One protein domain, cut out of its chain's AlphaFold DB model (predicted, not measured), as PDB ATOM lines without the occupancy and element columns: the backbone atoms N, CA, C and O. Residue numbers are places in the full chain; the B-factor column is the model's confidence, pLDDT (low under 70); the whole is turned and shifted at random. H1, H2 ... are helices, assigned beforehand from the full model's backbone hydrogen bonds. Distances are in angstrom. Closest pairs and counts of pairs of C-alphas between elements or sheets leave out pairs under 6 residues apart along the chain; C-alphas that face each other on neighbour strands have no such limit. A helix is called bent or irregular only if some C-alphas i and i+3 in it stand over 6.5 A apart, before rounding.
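What this domain is: This is residues 11 to 55 of the 134 residues of the protein "O-acetylhomoserine sulfhydrylase" of Gilliamella apicola SCGC AB-598-I20 (UniProt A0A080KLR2). One long helix, H2, turns sharply near residue 40 to make a corner, and the short helix H1 packs on its first part near Tyr 33. A long loop, residues 22 to 32, runs out from H1 and folds back to the start of H2, while residues 50 to 55, at the far end, stick out. The printed part has 45 residues with two named helices, H1 then H2, and no named strand; the class is all helix. It is compact, with a radius of gyration of the C-alphas of 10.0 A, yet elongated, with spans of 31 by 18 by 17 A.

How they stand to each other: H1, residues 18 to 21, and H2, residues 33 to 54, touch, with 8 pairs of C-alphas within 8 A. Their closest C-alphas, those of Leu 20 and Tyr 33, are 5.0 A apart. H2 has a kink of 119 degrees near residue 40. It is irregular: C-alphas 36 and 39 are 9.4 A apart. In H2, 10 of 18 O i to N i+4 pairs are within hydrogen-bond range; H1 is too short for such a pair, and its one O i to N i+3 pair is within range.

Where its parts are: H1 begins at C-alpha 18, (188.340, 159.540, 155.324), and spans 5.0 A from first to last C-alpha. H2 runs 19.5 A from C-alpha 33, (179.680, 163.187, 158.485), to C-alpha 54, (190.831, 177.398, 165.727).

The domain as a whole: The two C-alphas farthest apart, those of Glu 12 and Gly 55, are 30.7 A apart. The printed part has no cut. The link from H1 to H2, 11 residues, is long. Residues 50 to 55, of which 50 to 54 belong to H2, stand free. The mean pLDDT of the printed part is 86.8; residues 29 to 31 are under 70.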
ATOM      1  N   LYS A  11     180.381 160.613 149.585       88.88
ATOM      2  CA  LYS A  11     180.283 159.203 149.982       88.88
ATOM      3  C   LYS A  11     180.943 158.243 148.987       88.88
ATOM      4  O   LYS A  11     181.344 157.156 149.377       88.88
ATOM      5  N   GLU A  12     181.086 158.640 147.724       89.94
ATOM      6  CA  GLU A  12     181.734 157.826 146.683       89.94
ATOM      7  C   GLU A  12     183.267 157.934 146.730       89.94
ATOM      8  O   GLU A  12     183.984 157.232 146.019       89.94
ATOM      9  N   HIS A  13     183.796 158.827 147.569       87.38
ATOM     10  CA  HIS A  13     185.222 159.123 147.672       87.38
ATOM     11  C   HIS A  13     185.762 158.823 149.074       87.38
ATOM     12  O   HIS A  13     186.509 159.621 149.642       87.38
ATOM     13  N   THR A  14     185.396 157.665 149.629       86.00
ATOM     14  CA  THR A  14     185.806 157.208 150.969       86.00
ATOM     15  C   THR A  14     187.315 157.255 151.175       86.00
ATOM     16  O   THR A  14     187.773 157.781 152.188       86.00
ATOM     17  N   ASP A  15     188.081 156.788 150.188       87.19
ATOM     18  CA  ASP A  15     189.537 156.638 150.297       87.19
ATOM     19  C   ASP A  15     190.259 157.990 150.279       87.19
ATOM     20  O   ASP A  15     191.302 158.165 150.904       87.19
ATOM     21  N   LYS A  16     189.683 158.979 149.583       88.69
ATOM     22  CA  LYS A  16     190.227 160.342 149.493       88.69
ATOM     23  C   LYS A  16     189.754 161.235 150.635       88.69
ATOM     24  O   LYS A  16     190.437 162.194 150.982       88.69
ATOM     25  N   LEU A  17     188.578 160.948 151.195       90.75
ATOM     26  CA  LEU A  17     187.904 161.775 152.196       90.75
ATOM     27  C   LEU A  17     187.583 160.973 153.470       90.75
ATOM     28  O   LEU A  17     186.424 160.962 153.906       90.75
ATOM     29  N   PRO A  18     188.578 160.332 154.118       89.06
ATOM     30  CA  PRO A  18     188.340 159.540 155.324       89.06
ATOM     31  C   PRO A  18     187.775 160.405 156.454       89.06
ATOM     32  O   PRO A  18     186.897 159.974 157.188       89.06
ATOM     33  N   MET A  19     188.182 161.674 156.529       88.56
ATOM     34  CA  MET A  19     187.718 162.617 157.552       88.56
ATOM     35  C   MET A  19     186.226 162.976 157.462       88.56
ATOM     36  O   MET A  19     185.699 163.566 158.402       88.56
ATOM     37  N   LEU A  20     185.571 162.700 156.329       90.62
ATOM     38  CA  LEU A  20     184.128 162.893 156.149       90.62
ATOM     39  C   LEU A  20     183.359 161.567 156.223       90.62
ATOM     40  O   LEU A  20     182.178 161.574 156.556       90.62
ATOM     41  N   ASN A  21     184.021 160.448 155.913       89.19
ATOM     42  CA  ASN A  21     183.402 159.133 155.736       89.19
ATOM     43  C   ASN A  21     183.673 158.142 156.879       89.19
ATOM     44  O   ASN A  21     183.060 157.080 156.903       89.19
ATOM     45  N   GLN A  22     184.554 158.471 157.824       87.50
ATOM     46  CA  GLN A  22     184.822 157.671 159.021       87.50
ATOM     47  C   GLN A  22     184.289 158.372 160.278       87.50
ATOM     48  O   GLN A  22     184.158 159.602 160.268       87.50
ATOM     49  N   PRO A  23     183.964 157.618 161.345       86.25
ATOM     50  CA  PRO A  23     183.583 158.197 162.629       86.25
ATOM     51  C   PRO A  23     184.673 159.116 163.183       86.25
ATOM     52  O   PRO A  23     185.866 158.819 163.078       86.25
ATOM     53  N   ASP A  24     184.258 160.238 163.764       81.38
ATOM     54  CA  ASP A  24     185.172 161.210 164.363       81.38
ATOM     55  C   ASP A  24     185.228 161.023 165.888       81.38
ATOM     56  O   ASP A  24     184.239 161.310 166.573       81.38
ATOM     57  N   PRO A  25     186.377 160.609 166.453       81.69
ATOM     58  CA  PRO A  25     186.488 160.350 167.888       81.69
ATOM     59  C   PRO A  25     186.335 161.620 168.736       81.69
ATOM     60  O   PRO A  25     185.997 161.561 169.915       81.69
ATOM     61  N   SER A  26     186.560 162.801 168.153       79.19
ATOM     62  CA  SER A  26     186.482 164.083 168.867       79.19
ATOM     63  C   SER A  26     185.059 164.644 168.986       79.19
ATOM     64  O   SER A  26     184.856 165.753 169.504       79.19
ATOM     65  N   TYR A  27     184.076 163.894 168.486       75.00
ATOM     66  CA  TYR A  27     182.673 164.269 168.473       75.00
ATOM     67  C   TYR A  27     181.795 163.037 168.736       75.00
ATOM     68  O   TYR A  27     180.999 162.655 167.893       75.00
ATOM     69  N   HIS A  28     181.961 162.406 169.908       72.19
ATOM     70  CA  HIS A  28     181.144 161.281 170.404       72.19
ATOM     71  C   HIS A  28     181.038 160.069 169.461       72.19
ATOM     72  O   HIS A  28     179.992 159.422 169.429       72.19
ATOM     73  N   ASP A  29     182.077 159.795 168.665       66.56
ATOM     74  CA  ASP A  29     182.046 158.773 167.609       66.56
ATOM     75  C   ASP A  29     180.823 158.911 166.692       66.56
ATOM     76  O   ASP A  29     180.262 157.920 166.217       66.56
ATOM     77  N   VAL A  30     180.387 160.157 166.450       63.31
ATOM     78  CA  VAL A  30     179.302 160.458 165.518       63.31
ATOM     79  C   VAL A  30     179.600 159.711 164.223       63.31
ATOM     80  O   VAL A  30     180.688 159.840 163.650       63.31
ATOM     81  N   SER A  31     178.635 158.885 163.801       63.56
ATOM     82  CA  SER A  31     178.677 158.174 162.525       63.56
ATOM     83  C   SER A  31     179.091 159.151 161.423       63.56
ATOM     84  O   SER A  31     178.829 160.348 161.520       63.56
ATOM     85  N   SER A  32     179.801 158.666 160.407       81.12
ATOM     86  CA  SER A  32     180.448 159.511 159.392       81.12
ATOM     87  C   SER A  32     179.656 160.775 158.999       81.12
ATOM     88  O   SER A  32     178.435 160.733 158.813       81.12
ATOM     89  N   TYR A  33     180.334 161.919 158.844       87.69
ATOM     90  CA  TYR A  33     179.680 163.187 158.485       87.69
ATOM     91  C   TYR A  33     178.821 163.064 157.216       87.69
ATOM     92  O   TYR A  33     177.765 163.690 157.129       87.69
ATOM     93  N   THR A  34     179.227 162.234 156.251       90.19
ATOM     94  CA  THR A  34     178.441 161.942 155.041       90.19
ATOM     95  C   THR A  34     177.151 161.178 155.321       90.19
ATOM     96  O   THR A  34     176.153 161.428 154.649       90.19
ATOM     97  N   GLN A  35     177.118 160.300 156.322       87.88
ATOM     98  CA  GLN A  35     175.900 159.600 156.728       87.88
ATOM     99  C   GLN A  35     174.916 160.523 157.454       87.88
ATOM    100  O   GLN A  35     173.717 160.440 157.203       87.88
ATOM    101  N   ASN A  36     175.410 161.413 158.316       87.88
ATOM    102  CA  ASN A  36     174.547 162.243 159.164       87.88
ATOM    103  C   ASN A  36     174.115 163.561 158.518       87.88
ATOM    104  O   ASN A  36     173.018 164.044 158.786       87.88
ATOM    105  N   PHE A  37     174.962 164.148 157.671       89.44
ATOM    106  CA  PHE A  37     174.711 165.454 157.054       89.44
ATOM    107  C   PHE A  37     174.578 165.387 155.527       89.44
ATOM    108  O   PHE A  37     174.270 166.403 154.900       89.44
ATOM    109  N   GLY A  38     174.796 164.220 154.907       90.19
ATOM    110  CA  GLY A  38     174.634 164.024 153.464       90.19
ATOM    111  C   GLY A  38     175.452 165.025 152.648       90.19
ATOM    112  O   GLY A  38     176.668 165.143 152.804       90.19
ATOM    113  N   HIS A  39     174.769 165.793 151.798       91.31
ATOM    114  CA  HIS A  39     175.384 166.828 150.963       91.31
ATOM    115  C   HIS A  39     176.038 167.963 151.768       91.31
ATOM    116  O   HIS A  39     176.990 168.565 151.281       91.31
ATOM    117  N   ALA A  40     175.599 168.213 153.007       91.25
ATOM    118  CA  ALA A  40     176.149 169.244 153.889       91.25
ATOM    119  C   ALA A  40     177.321 168.751 154.765       91.25
ATOM    120  O   ALA A  40     177.767 169.470 155.662       91.25
ATOM    121  N   ALA A  41     177.839 167.541 154.524       92.19
ATOM    122  CA  ALA A  41     178.919 166.949 155.315       92.19
ATOM    123  C   ALA A  41     180.158 167.848 155.426       92.19
ATOM    124  O   ALA A  41     180.733 167.970 156.510       92.19
ATOM    125  N   TYR A  42     180.542 168.520 154.336       92.12
ATOM    126  CA  TYR A  42     181.709 169.398 154.325       92.12
ATOM    127  C   TYR A  42     181.533 170.597 155.268       92.12
ATOM    128  O   TYR A  42     182.352 170.806 156.167       92.12
ATOM    129  N   ILE A  43     180.433 171.350 155.131       92.94
ATOM    130  CA  ILE A  43     180.185 172.527 155.976       92.94
ATOM    131  C   ILE A  43     179.947 172.148 157.444       92.94
ATOM    132  O   ILE A  43     180.413 172.860 158.339       92.94
ATOM    133  N   ALA A  44     179.293 171.010 157.704       91.19
ATOM    134  CA  ALA A  44     179.105 170.486 159.053       91.19
ATOM    135  C   ALA A  44     180.457 170.224 159.725       91.19
ATOM    136  O   ALA A  44     180.723 170.740 160.813       91.19
ATOM    137  N   ARG A  45     181.361 169.518 159.036       90.56
ATOM    138  CA  ARG A  45     182.702 169.253 159.558       90.56
ATOM    139  C   ARG A  45     183.503 170.539 159.770       90.56
ATOM    140  O   ARG A  45     184.142 170.674 160.813       90.56
ATOM    141  N   CYS A  46     183.469 171.491 158.829       92.31
ATOM    142  CA  CYS A  46     184.150 172.786 158.966       92.31
ATOM    143  C   CYS A  46     183.734 173.542 160.240       92.31
ATOM    144  O   CYS A  46     184.581 174.153 160.894       92.31
ATOM    145  N   ARG A  47     182.450 173.466 160.610       90.81
ATOM    146  CA  ARG A  47     181.907 174.095 161.821       90.81
ATOM    147  C   ARG A  47     182.261 173.325 163.096       90.81
ATOM    148  O   ARG A  47     182.610 173.937 164.099       90.81
ATOM    149  N   ILE A  48     182.165 171.998 163.064       90.00
ATOM    150  CA  ILE A  48     182.318 171.160 164.260       90.00
ATOM    151  C   ILE A  48     183.787 171.041 164.688       90.00
ATOM    152  O   ILE A  48     184.070 171.074 165.884       90.00
ATOM    153  N   ILE A  49     184.722 170.949 163.733       89.62
ATOM    154  CA  ILE A  49     186.133 170.665 164.030       89.62
ATOM    155  C   ILE A  49     187.036 171.900 163.847       89.62
ATOM    156  O   ILE A  49     187.453 172.455 164.867       89.62
ATOM    157  N   PRO A  50     187.348 172.399 162.626       90.81
ATOM    158  CA  PRO A  50     188.223 173.563 162.471       90.81
ATOM    159  C   PRO A  50     187.725 174.809 163.198       90.81
ATOM    160  O   PRO A  50     188.499 175.431 163.916       90.81
ATOM    161  N   GLN A  51     186.446 175.174 163.060       92.50
ATOM    162  CA  GLN A  51     185.939 176.395 163.686       92.50
ATOM    163  C   GLN A  51     185.978 176.311 165.220       92.50
ATOM    164  O   GLN A  51     186.404 177.273 165.855       92.50
ATOM    165  N   ARG A  52     185.603 175.165 165.808       91.56
ATOM    166  CA  ARG A  52     185.696 174.929 167.260       91.56
ATOM    167  C   ARG A  52     187.138 175.022 167.759       91.56
ATOM    168  O   ARG A  52     187.387 175.664 168.771       91.56
ATOM    169  N   ASN A  53     188.072 174.388 167.053       92.62
ATOM    170  CA  ASN A  53     189.452 174.249 167.520       92.62
ATOM    171  C   ASN A  53     190.310 175.498 167.241       92.62
ATOM    172  O   ASN A  53     191.221 175.787 168.008       92.62
ATOM    173  N   MET A  54     190.047 176.225 166.148       95.44
ATOM    174  CA  MET A  54     190.831 177.398 165.727       95.44
ATOM    175  C   MET A  54     190.183 178.732 166.115       95.44
ATOM    176  O   MET A  54     190.839 179.768 166.061       95.44
ATOM    177  N   GLY A  55     188.896 178.736 166.473       93.25
ATOM    178  CA  GLY A  55     188.219 179.917 167.008       93.25
ATOM    179  C   GLY A  55     187.975 181.045 166.003       93.25
ATOM    180  O   GLY A  55     187.731 182.172 166.427       93.25
TER     181      GLY A  55